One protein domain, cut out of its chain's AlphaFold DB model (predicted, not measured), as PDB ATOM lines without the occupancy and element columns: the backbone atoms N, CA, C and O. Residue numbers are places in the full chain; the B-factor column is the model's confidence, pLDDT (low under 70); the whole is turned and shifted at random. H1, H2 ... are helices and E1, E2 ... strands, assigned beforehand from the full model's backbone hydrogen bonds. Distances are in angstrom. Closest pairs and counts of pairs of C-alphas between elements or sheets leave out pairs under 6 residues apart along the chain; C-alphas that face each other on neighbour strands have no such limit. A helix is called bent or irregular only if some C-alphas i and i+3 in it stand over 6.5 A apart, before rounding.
ATOM      1  N   PRO A 250      40.688  59.498 -32.411       65.50
ATOM      2  CA  PRO A 250      40.812  59.568 -33.869       65.50
ATOM      3  C   PRO A 250      41.205  58.238 -34.534       65.50
ATOM      4  O   PRO A 250      40.662  57.895 -35.584       65.50
ATOM      5  N   MET A 251      42.101  57.458 -33.919       71.12
ATOM      6  CA  MET A 251      42.481  56.127 -34.417       71.12
ATOM      7  C   MET A 251      41.318  55.136 -34.286       71.12
ATOM      8  O   MET A 251      41.027  54.384 -35.214       71.12
ATOM      9  N   LEU A 252      40.588  55.173 -33.165       71.75
ATOM     10  CA  LEU A 252      39.390  54.351 -32.973       71.75
ATOM     11  C   LEU A 252      38.302  54.692 -33.998       71.75
ATOM     12  O   LEU A 252      37.697  53.783 -34.563       71.75
ATOM     13  N   ALA A 253      38.082  55.975 -34.291       71.50
ATOM     14  CA  ALA A 253      37.144  56.418 -35.319       71.50
ATOM     15  C   ALA A 253      37.548  55.929 -36.722       71.50
ATOM     16  O   ALA A 253      36.703  55.406 -37.451       71.50
ATOM     17  N   ALA A 254      38.835  56.005 -37.077       74.25
ATOM     18  CA  ALA A 254      39.340  55.473 -38.344       74.25
ATOM     19  C   ALA A 254      39.140  53.950 -38.453       74.25
ATOM     20  O   ALA A 254      38.673  53.454 -39.481       74.25
ATOM     21  N   ARG A 255      39.395  53.196 -37.374       79.75
ATOM     22  CA  ARG A 255      39.138  51.746 -37.345       79.75
ATOM     23  C   ARG A 255      37.642  51.408 -37.398       79.75
ATOM     24  O   ARG A 255      37.276  50.444 -38.068       79.75
ATOM     25  N   ARG A 256      36.756  52.203 -36.775       79.75
ATOM     26  CA  ARG A 256      35.287  52.067 -36.924       79.75
ATOM     27  C   ARG A 256      34.850  52.307 -38.371       79.75
ATOM     28  O   ARG A 256      34.025  51.559 -38.884       79.75
ATOM     29  N   GLN A 257      35.432  53.293 -39.051       78.38
ATOM     30  CA  GLN A 257      35.147  53.561 -40.462       78.38
ATOM     31  C   GLN A 257      35.591  52.398 -41.364       78.38
ATOM     32  O   GLN A 257      34.834  51.967 -42.234       78.38
ATOM     33  N   ALA A 258      36.778  51.834 -41.115       81.25
ATOM     34  CA  ALA A 258      37.248  50.637 -41.811       81.25
ATOM     35  C   ALA A 258      36.358  49.412 -41.526       81.25
ATOM     36  O   ALA A 258      36.064  48.642 -42.440       81.25
ATOM     37  N   ARG A 259      35.865  49.261 -40.287       80.19
ATOM     38  CA  ARG A 259      34.882  48.236 -39.896       80.19
ATOM     39  C   ARG A 259      33.566  48.386 -40.664       80.19
ATOM     40  O   ARG A 259      33.079  47.413 -41.234       80.19
ATOM     41  N   ALA A 260      33.011  49.595 -40.709       78.88
ATOM     42  CA  ALA A 260      31.768  49.884 -41.422       78.88
ATOM     43  C   ALA A 260      31.902  49.592 -42.923       78.88
ATOM     44  O   ALA A 260      31.028  48.968 -43.516       78.88
ATOM     45  N   TRP A 261      33.032  49.960 -43.526       84.75
ATOM     46  CA  TRP A 261      33.321  49.609 -44.913       84.75
ATOM     47  C   TRP A 261      33.461  48.091 -45.116       84.75
ATOM     48  O   TRP A 261      32.852  47.542 -46.033       84.75
ATOM     49  N   LEU A 262      34.176  47.385 -44.233       78.81
ATOM     50  CA  LEU A 262      34.296  45.923 -44.280       78.81
ATOM     51  C   LEU A 262      32.938  45.216 -44.204       78.81
ATOM     52  O   LEU A 262      32.747  44.199 -44.868       78.81
ATOM     53  N   ALA A 263      31.978  45.758 -43.455       76.31
ATOM     54  CA  ALA A 263      30.618  45.224 -43.408       76.31
ATOM     55  C   ALA A 263      29.900  45.281 -44.773       76.31
ATOM     56  O   ALA A 263      28.971  44.512 -45.002       76.31
ATOM     57  N   THR A 264      30.349  46.132 -45.702       78.38
ATOM     58  CA  THR A 264      29.807  46.219 -47.071       78.38
ATOM     59  C   THR A 264      30.500  45.285 -48.070       78.38
ATOM     60  O   THR A 264      29.946  44.997 -49.129       78.38
ATOM     61  N   MET A 265      31.679  44.750 -47.733       77.31
ATOM     62  CA  MET A 265      32.462  43.872 -48.615       77.31
ATOM     63  C   MET A 265      31.796  42.540 -49.003       77.31
ATOM     64  O   MET A 265      32.018  42.108 -50.136       77.31
ATOM     65  N   PRO A 266      30.975  41.877 -48.159       75.69
ATOM     66  CA  PRO A 266      30.231  40.684 -48.571       75.69
ATOM     67  C   PRO A 266      29.390  40.916 -49.822       75.69
ATOM     68  O   PRO A 266      29.384  40.075 -50.716       75.69
ATOM     69  N   MET A 267      28.736  42.079 -49.911       74.00
ATOM     70  CA  MET A 267      27.878  42.430 -51.043       74.00
ATOM     71  C   MET A 267      28.653  42.467 -52.355       74.00
ATOM     72  O   MET A 267      28.126  42.076 -53.388       74.00
ATOM     73  N   TRP A 268      29.915  42.891 -52.315       75.19
ATOM     74  CA  TRP A 268      30.787  42.881 -53.482       75.19
ATOM     75  C   TRP A 268      31.342  41.479 -53.766       75.19
ATOM     76  O   TRP A 268      31.264  41.006 -54.897       75.19
ATOM     77  N   LEU A 269      31.837  40.768 -52.744       73.44
ATOM     78  CA  LEU A 269      32.456  39.448 -52.915       73.44
ATOM     79  C   LEU A 269      31.487  38.369 -53.400       73.44
ATOM     80  O   LEU A 269      31.913  37.478 -54.126       73.44
ATOM     81  N   ILE A 270      30.199  38.435 -53.049       73.69
ATOM     82  CA  ILE A 270      29.200  37.440 -53.482       73.69
ATOM     83  C   ILE A 270      29.140  37.316 -55.013       73.69
ATOM     84  O   ILE A 270      28.907  36.220 -55.515       73.69
ATOM     85  N   HIS A 271      29.412  38.392 -55.760       73.38
ATOM     86  CA  HIS A 271      29.442  38.365 -57.227       73.38
ATOM     87  C   HIS A 271      30.612  37.562 -57.809       73.38
ATOM     88  O   HIS A 271      30.542  37.113 -58.949       73.38
ATOM     89  N   TYR A 272      31.663  37.348 -57.018       73.94
ATOM     90  CA  TYR A 272      32.894  36.684 -57.441       73.94
ATOM     91  C   TYR A 272      33.082  35.322 -56.774       73.94
ATOM     92  O   TYR A 272      34.089  34.661 -57.002       73.94
ATOM     93  N   VAL A 273      32.136  34.875 -55.944       74.56
ATOM     94  CA  VAL A 273      32.232  33.605 -55.219       74.56
ATOM     95  C   VAL A 273      31.350  32.550 -55.877       74.56
ATOM     96  O   VAL A 273      30.139  32.704 -56.005       74.56
ATOM     97  N   THR A 274      31.970  31.435 -56.253       76.31
ATOM     98  CA  THR A 274      31.302  30.251 -56.802       76.31
ATOM     99  C   THR A 274      31.234  29.159 -55.742       76.31
ATOM    100  O   THR A 274      32.260  28.696 -55.249       76.31
ATOM    101  N   TRP A 275      30.023  28.757 -55.361       77.25
ATOM    102  CA  TRP A 275      29.789  27.739 -54.333       77.25
ATOM    103  C   TRP A 275      29.831  26.334 -54.936       77.25
ATOM    104  O   TRP A 275      29.369  26.118 -56.056       77.25
ATOM    105  N   ARG A 276      30.382  25.366 -54.196       69.62
ATOM    106  CA  ARG A 276      30.575  23.981 -54.659       69.62
ATOM    107  C   ARG A 276      29.264  23.260 -54.992       69.62
ATOM    108  O   ARG A 276      29.260  22.391 -55.858       69.62
ATOM    109  N   ASP A 277      28.174  23.621 -54.325       70.25
ATOM    110  CA  ASP A 277      26.820  23.101 -54.543       70.25
ATOM    111  C   ASP A 277      26.011  23.927 -55.565       70.25
ATOM    112  O   ASP A 277      24.843  23.629 -55.808       70.25
ATOM    113  N   GLY A 278      26.608  24.959 -56.179       56.56
ATOM    114  CA  GLY A 278      25.954  25.834 -57.159       56.56
ATOM    115  C   GLY A 278      24.866  26.744 -56.576       56.56
ATOM    116  O   GLY A 278      24.321  27.588 -57.289       56.56
ATOM    117  N   LEU A 279      24.562  26.615 -55.282       53.56
ATOM    118  CA  LEU A 279      23.581  27.431 -54.584       53.56
ATOM    119  C   LEU A 279      24.289  28.647 -53.994       53.56
ATOM    120  O   LEU A 279      25.144  28.527 -53.119       53.56
ATOM    121  N   ILE A 280      23.916  29.846 -54.446       56.25
ATOM    122  CA  ILE A 280      24.366  31.085 -53.806       56.25
ATOM    123  C   ILE A 280      23.792  31.103 -52.390       56.25
ATOM    124  O   ILE A 280      22.615  31.410 -52.180       56.25
ATOM    125  N   ARG A 281      24.627  30.786 -51.399       56.75
ATOM    126  CA  ARG A 281      24.256  30.914 -49.992       56.75
ATOM    127  C   ARG A 281      24.252  32.397 -49.634       56.75
ATOM    128  O   ARG A 281      25.276  32.961 -49.261       56.75
ATOM    129  N   ARG A 282      23.089  33.046 -49.748       52.59
ATOM    130  CA  ARG A 282      22.835  34.313 -49.045       52.59
ATOM    131  C   ARG A 282      22.870  33.990 -47.550       52.59
ATOM    132  O   ARG A 282      21.902  33.466 -47.010       52.59
ATOM    133  N   GLY A 283      24.036  34.166 -46.930       48.19
ATOM    134  CA  GLY A 283      24.273  33.773 -45.541       48.19
ATOM    135  C   GLY A 283      23.301  34.466 -44.582       48.19
ATOM    136  O   GLY A 283      23.019  35.647 -44.756       48.19
ATOM    137  N   GLN A 284      22.837  33.731 -43.566       45.03
ATOM    138  CA  GLN A 284      21.968  34.174 -42.458       45.03
ATOM    139  C   GLN A 284      22.642  35.165 -41.479       45.03
ATOM    140  O   GLN A 284      22.278  35.226 -40.309       45.03
ATOM    141  N   GLY A 285      23.659  35.908 -41.918       50.91
ATOM    142  CA  GLY A 285      24.397  36.849 -41.079       50.91
ATOM    143  C   GLY A 285      24.591  38.179 -41.789       50.91
ATOM    144  O   GLY A 285      24.804  38.196 -43.001       50.91
ATOM    145  N   ASP A 286      24.553  39.264 -41.021       57.03
ATOM    146  CA  ASP A 286      24.736  40.626 -41.518       57.03
ATOM    147  C   ASP A 286      26.202  41.086 -41.381       57.03
ATOM    148  O   ASP A 286      26.940  40.678 -40.475       57.03
ATOM    149  N   GLY A 287      26.646  41.947 -42.301       67.00
ATOM    150  CA  GLY A 287      27.916  42.673 -42.204       67.00
ATOM    151  C   GLY A 287      29.174  41.791 -42.150       67.00
ATOM    152  O   GLY A 287      29.384  40.894 -42.966       67.00
ATOM    153  N   ILE A 288      30.058  42.054 -41.180       65.31
ATOM    154  CA  ILE A 288      31.370  41.382 -41.052       65.31
ATOM    155  C   ILE A 288      31.239  39.873 -40.800       65.31
ATOM    156  O   ILE A 288      32.089  39.099 -41.244       65.31
ATOM    157  N   HIS A 289      30.165  39.420 -40.150       63.34
ATOM    158  CA  HIS A 289      29.929  37.990 -39.938       63.34
ATOM    159  C   HIS A 289      29.658  37.258 -41.257       63.34
ATOM    160  O   HIS A 289      30.151  36.146 -41.462       63.34
ATOM    161  N   GLN A 290      28.970  37.911 -42.196       68.88
ATOM    162  CA  GLN A 290      28.806  37.384 -43.547       68.88
ATOM    163  C   GLN A 290      30.153  37.303 -44.273       68.88
ATOM    164  O   GLN A 290      30.453  36.290 -44.906       68.88
ATOM    165  N   LEU A 291      31.012  38.316 -44.117       68.31
ATOM    166  CA  LEU A 291      32.350  38.338 -44.716       68.31
ATOM    167  C   LEU A 291      33.208  37.168 -44.220       68.31
ATOM    168  O   LEU A 291      33.839  36.469 -45.013       68.31
ATOM    169  N   LEU A 292      33.186  36.922 -42.910       65.44
ATOM    170  CA  LEU A 292      33.881  35.802 -42.276       65.44
ATOM    171  C   LEU A 292      33.369  34.452 -42.782       65.44
ATOM    172  O   LEU A 292      34.178  33.555 -43.032       65.44
ATOM    173  N   SER A 293      32.056  34.311 -42.990       66.81
ATOM    174  CA  SER A 293      31.471  33.079 -43.532       66.81
ATOM    175  C   SER A 293      31.966  32.786 -44.953       66.81
ATOM    176  O   SER A 293      32.356  31.656 -45.245       66.81
ATOM    177  N   ILE A 294      32.060  33.815 -45.804       68.00
ATOM    178  CA  ILE A 294      32.565  33.705 -47.178       68.00
ATOM    179  C   ILE A 294      34.050  33.325 -47.173       68.00
ATOM    180  O   ILE A 294      34.449  32.373 -47.839       68.00
ATOM    181  N   VAL A 295      34.874  34.021 -46.382       68.50
ATOM    182  CA  VAL A 295      36.314  33.726 -46.269       68.50
ATOM    183  C   VAL A 295      36.547  32.299 -45.763       68.50
ATOM    184  O   VAL A 295      37.426  31.598 -46.270       68.50
ATOM    185  N   THR A 296      35.748  31.849 -44.795       65.25
ATOM    186  CA  THR A 296      35.835  30.490 -44.241       65.25
ATOM    187  C   THR A 296      35.448  29.438 -45.274       65.25
ATOM    188  O   THR A 296      36.179  28.465 -45.446       65.25
ATOM    189  N   ALA A 297      34.364  29.660 -46.019       68.00
ATOM    190  CA  ALA A 297      33.921  28.750 -47.070       68.00
ATOM    191  C   ALA A 297      34.955  28.609 -48.199       68.00
ATOM    192  O   ALA A 297      35.203  27.503 -48.677       68.00
ATOM    193  N   ILE A 298      35.616  29.707 -48.587       67.94
ATOM    194  CA  ILE A 298      36.674  29.655 -49.603       67.94
ATOM    195  C   ILE A 298      37.881  28.856 -49.092       67.94
ATOM    196  O   ILE A 298      38.440  28.033 -49.814       67.94
ATOM    197  N   ARG A 299      38.263  29.038 -47.822       66.75
ATOM    198  CA  ARG A 299      39.358  28.274 -47.197       66.75
ATOM    199  C   ARG A 299      39.049  26.786 -47.045       66.75
ATOM    200  O   ARG A 299      39.955  25.973 -47.194       66.75
ATOM    201  N   ALA A 300      37.794  26.440 -46.768       64.12
ATOM    202  CA  ALA A 300      37.322  25.059 -46.696       64.12
ATOM    203  C   ALA A 300      37.173  24.395 -48.080       64.12
ATOM    204  O   ALA A 300      36.879  23.206 -48.159       64.12
ATOM    205  N   ASN A 301      37.413  25.138 -49.172       66.50
ATOM    206  CA  ASN A 301      37.204  24.694 -50.553       66.50
ATOM    207  C   ASN A 301      35.726  24.357 -50.864       66.50
ATOM    208  O   ASN A 301      35.425  23.644 -51.825       66.50
ATOM    209  N   ASP A 302      34.808  24.895 -50.055       68.62
ATOM    210  CA  ASP A 302      33.355  24.848 -50.257       68.62
ATOM    211  C   ASP A 302      32.880  25.977 -51.180       68.62
ATOM    212  O   ASP A 302      31.788  25.921 -51.749       68.62
ATOM    213  N   ALA A 303      33.725  26.990 -51.367       71.75
ATOM    214  CA  ALA A 303      33.551  28.048 -52.340       71.75
ATOM    215  C   ALA A 303      34.884  28.382 -53.027       71.75
ATOM    216  O   ALA A 303      35.962  28.124 -52.494       71.75
ATOM    217  N   LYS A 304      34.829  28.964 -54.222       76.94
ATOM    218  CA  LYS A 304      35.995  29.437 -54.972       76.94
ATOM    219  C   LYS A 304      35.815  30.898 -55.335       76.94
ATOM    220  O   LYS A 304      34.750  31.293 -55.811       76.94
ATOM    221  N   LEU A 305      36.867  31.682 -55.133       75.94
ATOM    222  CA  LEU A 305      36.909  33.064 -55.586       75.94
ATOM    223  C   LEU A 305      37.338  33.093 -57.056       75.94
ATOM    224  O   LEU A 305      38.404  32.590 -57.408       75.94
ATOM    225  N   GLY A 306      36.475  33.636 -57.903       73.56
ATOM    226  CA  GLY A 306      36.748  33.923 -59.300       73.56
ATOM    227  C   GLY A 306      37.588  35.193 -59.479       73.56
ATOM    228  O   GLY A 306      37.908  35.877 -58.503       73.56
ATOM    229  N   PRO A 307      37.959  35.516 -60.727       73.06
ATOM    230  CA  PRO A 307      38.695  36.736 -61.029       73.06
ATOM    231  C   PRO A 307      37.864  37.963 -60.645       73.06
ATOM    232  O   PRO A 307      36.693  38.072 -61.009       73.06
ATOM    233  N   LEU A 308      38.483  38.879 -59.904       75.38
ATOM    234  CA  LEU A 308      37.866  40.129 -59.478       75.38
ATOM    235  C   LEU A 308      37.846  41.086 -60.673       75.38
ATOM    236  O   LEU A 308      38.892  41.377 -61.250       75.38
ATOM    237  N   GLN A 309      36.656  41.541 -61.050       71.25
ATOM    238  CA  GLN A 309      36.450  42.588 -62.051       71.25
ATOM    239  C   GLN A 309      35.889  43.831 -61.338       71.25
ATOM    240  O   GLN A 309      35.491  43.751 -60.175       71.25
ATOM    241  N   ASP A 310      35.924  44.995 -61.984       70.88
ATOM    242  CA  ASP A 310      35.365  46.247 -61.449       70.88
ATOM    243  C   ASP A 310      35.877  46.626 -60.039       70.88
ATOM    244  O   ASP A 310      35.116  46.930 -59.113       70.88
ATOM    245  N   THR A 311      37.202  46.602 -59.857       76.50
ATOM    246  CA  THR A 311      37.870  46.917 -58.580       76.50
ATOM    247  C   THR A 311      37.959  48.417 -58.282       76.50
ATOM    248  O   THR A 311      38.263  48.774 -57.146       76.50
ATOM    249  N   GLU A 312      37.626  49.301 -59.229       78.50
ATOM    250  CA  GLU A 312      37.756  50.766 -59.100       78.50
ATOM    251  C   GLU A 312      37.031  51.329 -57.868       78.50
ATOM    252  O   GLU A 312      37.549  52.179 -57.142       78.50
ATOM    253  N   ARG A 313      35.827  50.817 -57.576       75.56
ATOM    254  CA  ARG A 313      35.039  51.247 -56.410       75.56
ATOM    255  C   ARG A 313      35.670  50.801 -55.088       75.56
ATOM    256  O   ARG A 313      35.572  51.509 -54.086       75.56
ATOM    257  N   VAL A 314      36.299  49.626 -55.080       78.38
ATOM    258  CA  VAL A 314      37.007  49.079 -53.915       78.38
ATOM    259  C   VAL A 314      38.307  49.850 -53.698       78.38
ATOM    260  O   VAL A 314      38.577  50.272 -52.577       78.38
ATOM    261  N   GLU A 315      39.052  50.119 -54.769       80.75
ATOM    262  CA  GLU A 315      40.270  50.929 -54.761       80.75
ATOM    263  C   GLU A 315      40.007  52.348 -54.244       80.75
ATOM    264  O   GLU A 315      40.691  52.810 -53.333       80.75
ATOM    265  N   HIS A 316      38.972  53.026 -54.749       83.31
ATOM    266  CA  HIS A 316      38.635  54.379 -54.305       83.31
ATOM    267  C   HIS A 316      38.333  54.442 -52.799       83.31
ATOM    268  O   HIS A 316      38.794  55.346 -52.099       83.31
ATOM    269  N   HIS A 317      37.577  53.474 -52.273       81.12
ATOM    270  CA  HIS A 317      37.300  53.410 -50.839       81.12
ATOM    271  C   HIS A 317      38.544  53.060 -50.016       81.12
ATOM    272  O   HIS A 317      38.743  53.650 -48.954       81.12
ATOM    273  N   LEU A 318      39.397  52.153 -50.502       81.81
ATOM    274  CA  LEU A 318      40.651  51.804 -49.836       81.81
ATOM    275  C   LEU A 318      41.597  53.001 -49.751       81.81
ATOM    276  O   LEU A 318      42.076  53.284 -48.658       81.81
ATOM    277  N   LYS A 319      41.774  53.772 -50.833       84.88
ATOM    278  CA  LYS A 319      42.586  55.003 -50.820       84.88
ATOM    279  C   LYS A 319      42.118  55.990 -49.755       84.88
ATOM    280  O   LYS A 319      42.923  56.445 -48.949       84.88
ATOM    281  N   ARG A 320      40.807  56.239 -49.663       85.25
ATOM    282  CA  ARG A 320      40.238  57.138 -48.640       85.25
ATOM    283  C   ARG A 320      40.454  56.630 -47.213       85.25
ATOM    284  O   ARG A 320      40.681  57.429 -46.305       85.25
ATOM    285  N   LEU A 321      40.371  55.318 -46.992       84.50
ATOM    286  CA  LEU A 321      40.635  54.719 -45.682       84.50
ATOM    287  C   LEU A 321      42.131  54.768 -45.327       84.50
ATOM    288  O   LEU A 321      42.459  55.046 -44.176       84.50
ATOM    289  N   ILE A 322      43.021  54.548 -46.302       75.44
ATOM    290  CA  ILE A 322      44.484  54.642 -46.155       75.44
ATOM    291  C   ILE A 322      44.888  56.077 -45.808       75.44
ATOM    292  O   ILE A 322      45.596  56.295 -44.827       75.44
ATOM    293  N   GLU A 323      44.383  57.064 -46.550       81.38
ATOM    294  CA  GLU A 323      44.611  58.489 -46.285       81.38
ATOM    295  C   GLU A 323      44.142  58.885 -44.880       81.38
ATOM    296  O   GLU A 323      44.853  59.586 -44.157       81.38
ATOM    297  N   ASN A 324      42.965  58.408 -44.457       82.94
ATOM    298  CA  ASN A 324      42.467  58.695 -43.116       82.94
ATOM    299  C   ASN A 324      43.313  58.016 -42.026       82.94
ATOM    300  O   ASN A 324      43.607  58.655 -41.017       82.94
ATOM    301  N   ALA A 325      43.741  56.764 -42.230       72.69
ATOM    302  CA  ALA A 325      44.618  56.041 -41.305       72.69
ATOM    303  C   ALA A 325      45.979  56.741 -41.140       72.69
ATOM    304  O   ALA A 325      46.444  56.924 -40.014       72.69
ATOM    305  N   ASN A 326      46.562  57.212 -42.245       76.94
ATOM    306  CA  ASN A 326      47.799  57.990 -42.249       76.94
ATOM    307  C   ASN A 326      47.618  59.322 -41.496       76.94
ATOM    308  O   ASN A 326      48.383  59.635 -40.583       76.94
ATOM    309  N   ARG A 327      46.529  60.060 -41.770       76.69
ATOM    310  CA  ARG A 327      46.212  61.340 -41.108       76.69
ATOM    311  C   ARG A 327      46.120  61.228 -39.582       76.69
ATOM    312  O   ARG A 327      46.524  62.154 -38.884       76.69
ATOM    313  N   VAL A 328      45.583  60.124 -39.061       71.00
ATOM    314  CA  VAL A 328      45.458  59.888 -37.609       71.00
ATOM    315  C   VAL A 328      46.666  59.164 -37.000       71.00
ATOM    316  O   VAL A 328      46.681  58.911 -35.796       71.00
ATOM    317  N   GLY A 329      47.683  58.837 -37.805       62.53
ATOM    318  CA  GLY A 329      48.901  58.158 -37.361       62.53
ATOM    319  C   GLY A 329      48.703  56.688 -36.971       62.53
ATOM    320  O   GLY A 329      49.473  56.174 -36.155       62.53
ATOM    321  N   ASP A 330      47.686  56.014 -37.518       67.31
ATOM    322  CA  ASP A 330      47.423  54.582 -37.311       67.31
ATOM    323  C   ASP A 330      48.114  53.738 -38.389       67.31
ATOM    324  O   ASP A 330      47.494  53.245 -39.333       67.31
ATOM    325  N   SER A 331      49.431  53.574 -38.238       68.38
ATOM    326  CA  SER A 331      50.281  52.851 -39.193       68.38
ATOM    327  C   SER A 331      49.917  51.369 -39.347       68.38
ATOM    328  O   SER A 331      50.224  50.754 -40.371       68.38
ATOM    329  N   GLU A 332      49.253  50.781 -38.350       62.50
ATOM    330  CA  GLU A 332      48.779  49.396 -38.379       62.50
ATOM    331  C   GLU A 332      47.574  49.254 -39.308       62.50
ATOM    332  O   GLU A 332      47.543  48.352 -40.150       62.50
ATOM    333  N   LEU A 333      46.608  50.171 -39.179       78.19
ATOM    334  CA  LEU A 333      45.451  50.253 -40.061       78.19
ATOM    335  C   LEU A 333      45.862  50.608 -41.486       78.19
ATOM    336  O   LEU A 333      45.425  49.941 -42.421       78.19
ATOM    337  N   GLU A 334      46.753  51.585 -41.645       67.94
ATOM    338  CA  GLU A 334      47.317  51.969 -42.940       67.94
ATOM    339  C   GLU A 334      47.955  50.761 -43.645       67.94
ATOM    340  O   GLU A 334      47.591  50.424 -44.772       67.94
ATOM    341  N   SER A 335      48.831  50.032 -42.946       65.44
ATOM    342  CA  SER A 335      49.508  48.852 -43.497       65.44
ATOM    343  C   SER A 335      48.534  47.724 -43.849       65.44
ATOM    344  O   SER A 335      48.697  47.054 -44.871       65.44
ATOM    345  N   ALA A 336      47.521  47.470 -43.015       68.69
ATOM    346  CA  ALA A 336      46.517  46.443 -43.287       68.69
ATOM    347  C   ALA A 336      45.674  46.783 -44.530       68.69
ATOM    348  O   ALA A 336      45.413  45.903 -45.354       68.69
ATOM    349  N   LEU A 337      45.307  48.055 -44.698       75.31
ATOM    350  CA  LEU A 337      44.551  48.544 -45.850       75.31
ATOM    351  C   LEU A 337      45.384  48.535 -47.139       75.31
ATOM    352  O   LEU A 337      44.892  48.054 -48.156       75.31
ATOM    353  N   MET A 338      46.654  48.954 -47.098       67.75
ATOM    354  CA  MET A 338      47.572  48.876 -48.249       67.75
ATOM    355  C   MET A 338      47.811  47.427 -48.705       67.75
ATOM    356  O   MET A 338      47.876  47.138 -49.902       67.75
ATOM    357  N   ASN A 339      47.901  46.481 -47.762       69.38
ATOM    358  CA  ASN A 339      48.015  45.054 -48.078       69.38
ATOM    359  C   ASN A 339      46.732  44.486 -48.702       69.38
ATOM    360  O   ASN A 339      46.800  43.535 -49.488       69.38
ATOM    361  N   LEU A 340      45.565  45.030 -48.350       75.62
ATOM    362  CA  LEU A 340      44.300  44.660 -48.974       75.62
ATOM    363  C   LEU A 340      44.171  45.271 -50.371       75.62
ATOM    364  O   LEU A 340      43.829  44.546 -51.297       75.62
ATOM    365  N   GLU A 341      44.523  46.544 -50.541       77.25
ATOM    366  CA  GLU A 341      44.579  47.217 -51.846       77.25
ATOM    367  C   GLU A 341      45.501  46.465 -52.809       77.25
ATOM    368  O   GLU A 341      45.088  46.083 -53.902       77.25
ATOM    369  N   SER A 342      46.708  46.125 -52.354       72.75
ATOM    370  CA  SER A 342      47.665  45.347 -53.145       72.75
ATOM    371  C   SER A 342      47.123  43.970 -53.541       72.75
ATOM    372  O   SER A 342      47.369  43.498 -54.650       72.75
ATOM    373  N   ALA A 343      46.379  43.313 -52.647       73.81
ATOM    374  CA  ALA A 343      45.784  42.012 -52.930       73.81
ATOM    375  C   ALA A 343      44.592  42.102 -53.893       73.81
ATOM    376  O   ALA A 343      44.412  41.214 -54.717       73.81
ATOM    377  N   VAL A 344      43.793  43.167 -53.818       74.25
ATOM    378  CA  VAL A 344      42.670  43.398 -54.735       74.25
ATOM    379  C   VAL A 344      43.167  43.731 -56.144       74.25
ATOM    380  O   VAL A 344      42.588  43.249 -57.112       74.25
ATOM    381  N   LEU A 345      44.230  44.533 -56.260       72.56
ATOM    382  CA  LEU A 345      44.701  45.058 -57.545       72.56
ATOM    383  C   LEU A 345      45.722  44.160 -58.253       72.56
ATOM    384  O   LEU A 345      45.704  44.070 -59.478       72.56
ATOM    385  N   TYR A 346      46.620  43.515 -57.504       72.12
ATOM    386  CA  TYR A 346      47.806  42.875 -58.088       72.12
ATOM    387  C   TYR A 346      47.992  41.409 -57.686       72.12
ATOM    388  O   TYR A 346      48.580  40.649 -58.449       72.12
ATOM    389  N   LEU A 347      47.533  41.012 -56.492       67.12
ATOM    390  CA  LEU A 347      47.797  39.689 -55.904       67.12
ATOM    391  C   LEU A 347      46.504  39.046 -55.361       67.12
ATOM    392  O   LEU A 347      46.373  38.873 -54.139       67.12
ATOM    393  N   PRO A 348      45.535  38.702 -56.233       64.44
ATOM    394  CA  PRO A 348      44.221  38.193 -55.829       64.44
ATOM    395  C   PRO A 348      44.305  36.920 -54.980       64.44
ATOM    396  O   PRO A 348      43.474  36.705 -54.099       64.44
ATOM    397  N   GLU A 349      45.352  36.109 -55.134       63.12
ATOM    398  CA  GLU A 349      45.610  34.933 -54.300       63.12
ATOM    399  C   GLU A 349      45.877  35.268 -52.820       63.12
ATOM    400  O   GLU A 349      45.759  34.402 -51.950       63.12
ATOM    401  N   ARG A 350      46.212  36.525 -52.500       66.88
ATOM    402  CA  ARG A 350      46.467  36.996 -51.129       66.88
ATOM    403  C   ARG A 350      45.261  37.660 -50.475       66.88
ATOM    404  O   ARG A 350      45.316  37.933 -49.273       66.88
ATOM    405  N   ILE A 351      44.166  37.875 -51.206       70.12
ATOM    406  CA  ILE A 351      43.023  38.673 -50.737       70.12
ATOM    407  C   ILE A 351      42.408  38.134 -49.444       70.12
ATOM    408  O   ILE A 351      42.097  38.903 -48.539       70.12
ATOM    409  N   LEU A 352      42.320  36.809 -49.295       65.19
ATOM    410  CA  LEU A 352      41.771  36.173 -48.094       65.19
ATOM    411  C   LEU A 352      42.626  36.457 -46.859       65.19
ATOM    412  O   LEU A 352      42.098  36.636 -45.761       65.19
ATOM    413  N   ASN A 353      43.948  36.505 -47.026       64.62
ATOM    414  CA  ASN A 353      44.873  36.782 -45.931       64.62
ATOM    415  C   ASN A 353      44.808  38.257 -45.535       64.62
ATOM    416  O   ASN A 353      44.691  38.548 -44.346       64.62
ATOM    417  N   SER A 354      44.789  39.165 -46.514       66.44
ATOM    418  CA  SER A 354      44.639  40.600 -46.259       66.44
ATOM    419  C   SER A 354      43.289  40.940 -45.615       66.44
ATOM    420  O   SER A 354      43.252  41.698 -44.649       66.44
ATOM    421  N   LEU A 355      42.188  40.316 -46.058       67.19
ATOM    422  CA  LEU A 355      40.863  40.480 -45.442       67.19
ATOM    423  C   LEU A 355      40.835  39.962 -44.002       67.19
ATOM    424  O   LEU A 355      40.327  40.642 -43.117       67.19
ATOM    425  N   THR A 356      41.408  38.784 -43.739       64.81
ATOM    426  CA  THR A 356      41.431  38.207 -42.381       64.81
ATOM    427  C   THR A 356      42.255  39.065 -41.415       64.81
ATOM    428  O   THR A 356      41.888  39.205 -40.246       64.81
ATOM    429  N   ALA A 357      43.362  39.644 -41.890       63.00
ATOM    430  CA  ALA A 357      44.191  40.551 -41.103       63.00
ATOM    431  C   ALA A 357      43.451  41.859 -40.786       63.00
ATOM    432  O   ALA A 357      43.456  42.301 -39.639       63.00
ATOM    433  N   LEU A 358      42.762  42.439 -41.776       66.94
ATOM    434  CA  LEU A 358      41.986  43.663 -41.585       66.94
ATOM    435  C   LEU A 358      40.769  43.437 -40.675       66.94
ATOM    436  O   LEU A 358      40.504  44.271 -39.817       66.94
ATOM    437  N   ILE A 359      40.068  42.303 -40.802       69.38
ATOM    438  CA  ILE A 359      38.970  41.939 -39.893       69.38
ATOM    439  C   ILE A 359      39.490  41.836 -38.459       69.38
ATOM    440  O   ILE A 359      38.931  42.473 -37.579       69.38
ATOM    441  N   ALA A 360      40.584  41.111 -38.213       62.44
ATOM    442  CA  ALA A 360      41.122  40.946 -36.859       62.44
ATOM    443  C   ALA A 360      41.567  42.264 -36.203       62.44
ATOM    444  O   ALA A 360      41.491  42.393 -34.985       62.44
ATOM    445  N   LEU A 361      41.999  43.241 -37.003       67.69
ATOM    446  CA  LEU A 361      42.353  44.583 -36.539       67.69
ATOM    447  C   LEU A 361      41.129  45.390 -36.060       67.69
ATOM    448  O   LEU A 361      41.255  46.220 -35.155       67.69
ATOM    449  N   VAL A 362      39.958  45.182 -36.671       69.19
ATOM    450  CA  VAL A 362      38.736  45.961 -36.392       69.19
ATOM    451  C   VAL A 362      37.672  45.184 -35.610       69.19
ATOM    452  O   VAL A 362      36.632  45.745 -35.238       69.19
ATOM    453  N   ASP A 363      37.892  43.889 -35.373       55.69
ATOM    454  CA  ASP A 363      36.956  43.027 -34.663       55.69
ATOM    455  C   ASP A 363      37.088  43.187 -33.145       55.69
ATOM    456  O   ASP A 363      38.124  42.894 -32.556       55.69
TER     457      ASP A 363
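AT A GLANCE: This is residues 250 to 363 of the 405 residues of an uncharacterized protein of Streptomyces caelestis (UniProt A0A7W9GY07). Four helices, H1, H3, H4 and H5, make an up-and-down bundle, and towards one end of it H2 packs on H1 and H5 beside a tiny two-strand ribbon, E1 and E2. The bundle is unevenly formed: H3, H4 and H5 fold back on one another as two well-joined hairpins, while H1, the longest helix, meets H3 and H5 with parts of its length. The printed part has 114 residues, with five named helices and two named strands in the order H1 E1 H2 E2 H3 H4 H5; the strands are antiparallel and the class is mostly helix. The whole is compact, with a radius of gyration of the C-alphas of 13.9 A, and elongated, spanning 45 by 28 by 21 A.

HOW THE PARTS SIT: Start with H1, residues 250 to 272, which has a kink of 36 degrees near residue 266. Its residues 259 to 266 touch H2, residues 288 to 299, at a steep tilt of 52 degrees; the closest C-alphas are those of Ala 263 and Ile 288, 4.6 A apart. Next look at E1, residues 273 to 275, and its antiparallel neighbour E2, residues 303 to 305: N 274 and O 304 are within hydrogen-bond range at 2.8 A. H3, residues 312 to 327, touches residues 251 to 258 of H1 with its residues 321 to 325, at a shallow tilt of 14 degrees, opposite ways; the closest C-alphas, of Ala 254 and Ala 325, are 6.1 A apart. H3 forms a helical hairpin with H4, residues 331 to 345, closest at the C-alphas of Ile 322 and Glu 334, 5.1 A apart. H4 forms another with H5, residues 348 to 362, closest at the C-alphas of Ala 343 and Ile 351, 4.9 A apart. Residues 359 to 362 of H5 touch residues 255 to 262 of H1, closest at the C-alphas of Arg 259 and Val 362, 5.7 A apart; the tilt of 38 degrees is only just steep. H5 also touches H2, closest at the C-alphas of Val 295 and Leu 352, 6.3 A apart. H3 and H5 are apart. In H2, H3 and H4 every O i to N i+4 pair is within hydrogen-bond range; in H1 13 of 19 are, in H5 9 of 11.

IN THESE COORDINATES: Find C-alpha 250 at (40.812, 59.568, -33.869); from there H1 runs 33.8 A to C-alpha 272 at (32.894, 36.684, -57.441). H1 is only just irregular, with C-alphas 263 and 266 6.9 A apart. E1 measures 6.4 A, H2 16.5 A, E2 6.9 A, H3 22.5 A and H4 20.7 A. H5 runs 21.6 A to C-alpha 362 at (38.736, 45.961, -36.392), and is irregular, with C-alphas 349 and 352 7.4 A apart.

THE WHOLE: The two C-alphas farthest apart, of Asp 277 and Arg 327, are 44.9 A apart. The printed part has no cut, and the link from E1 to H2, 12 residues, is long. The mean pLDDT of the printed part is 70.7, and 52 residues are under 70, among them residues 278 to 302 and 352 to 363.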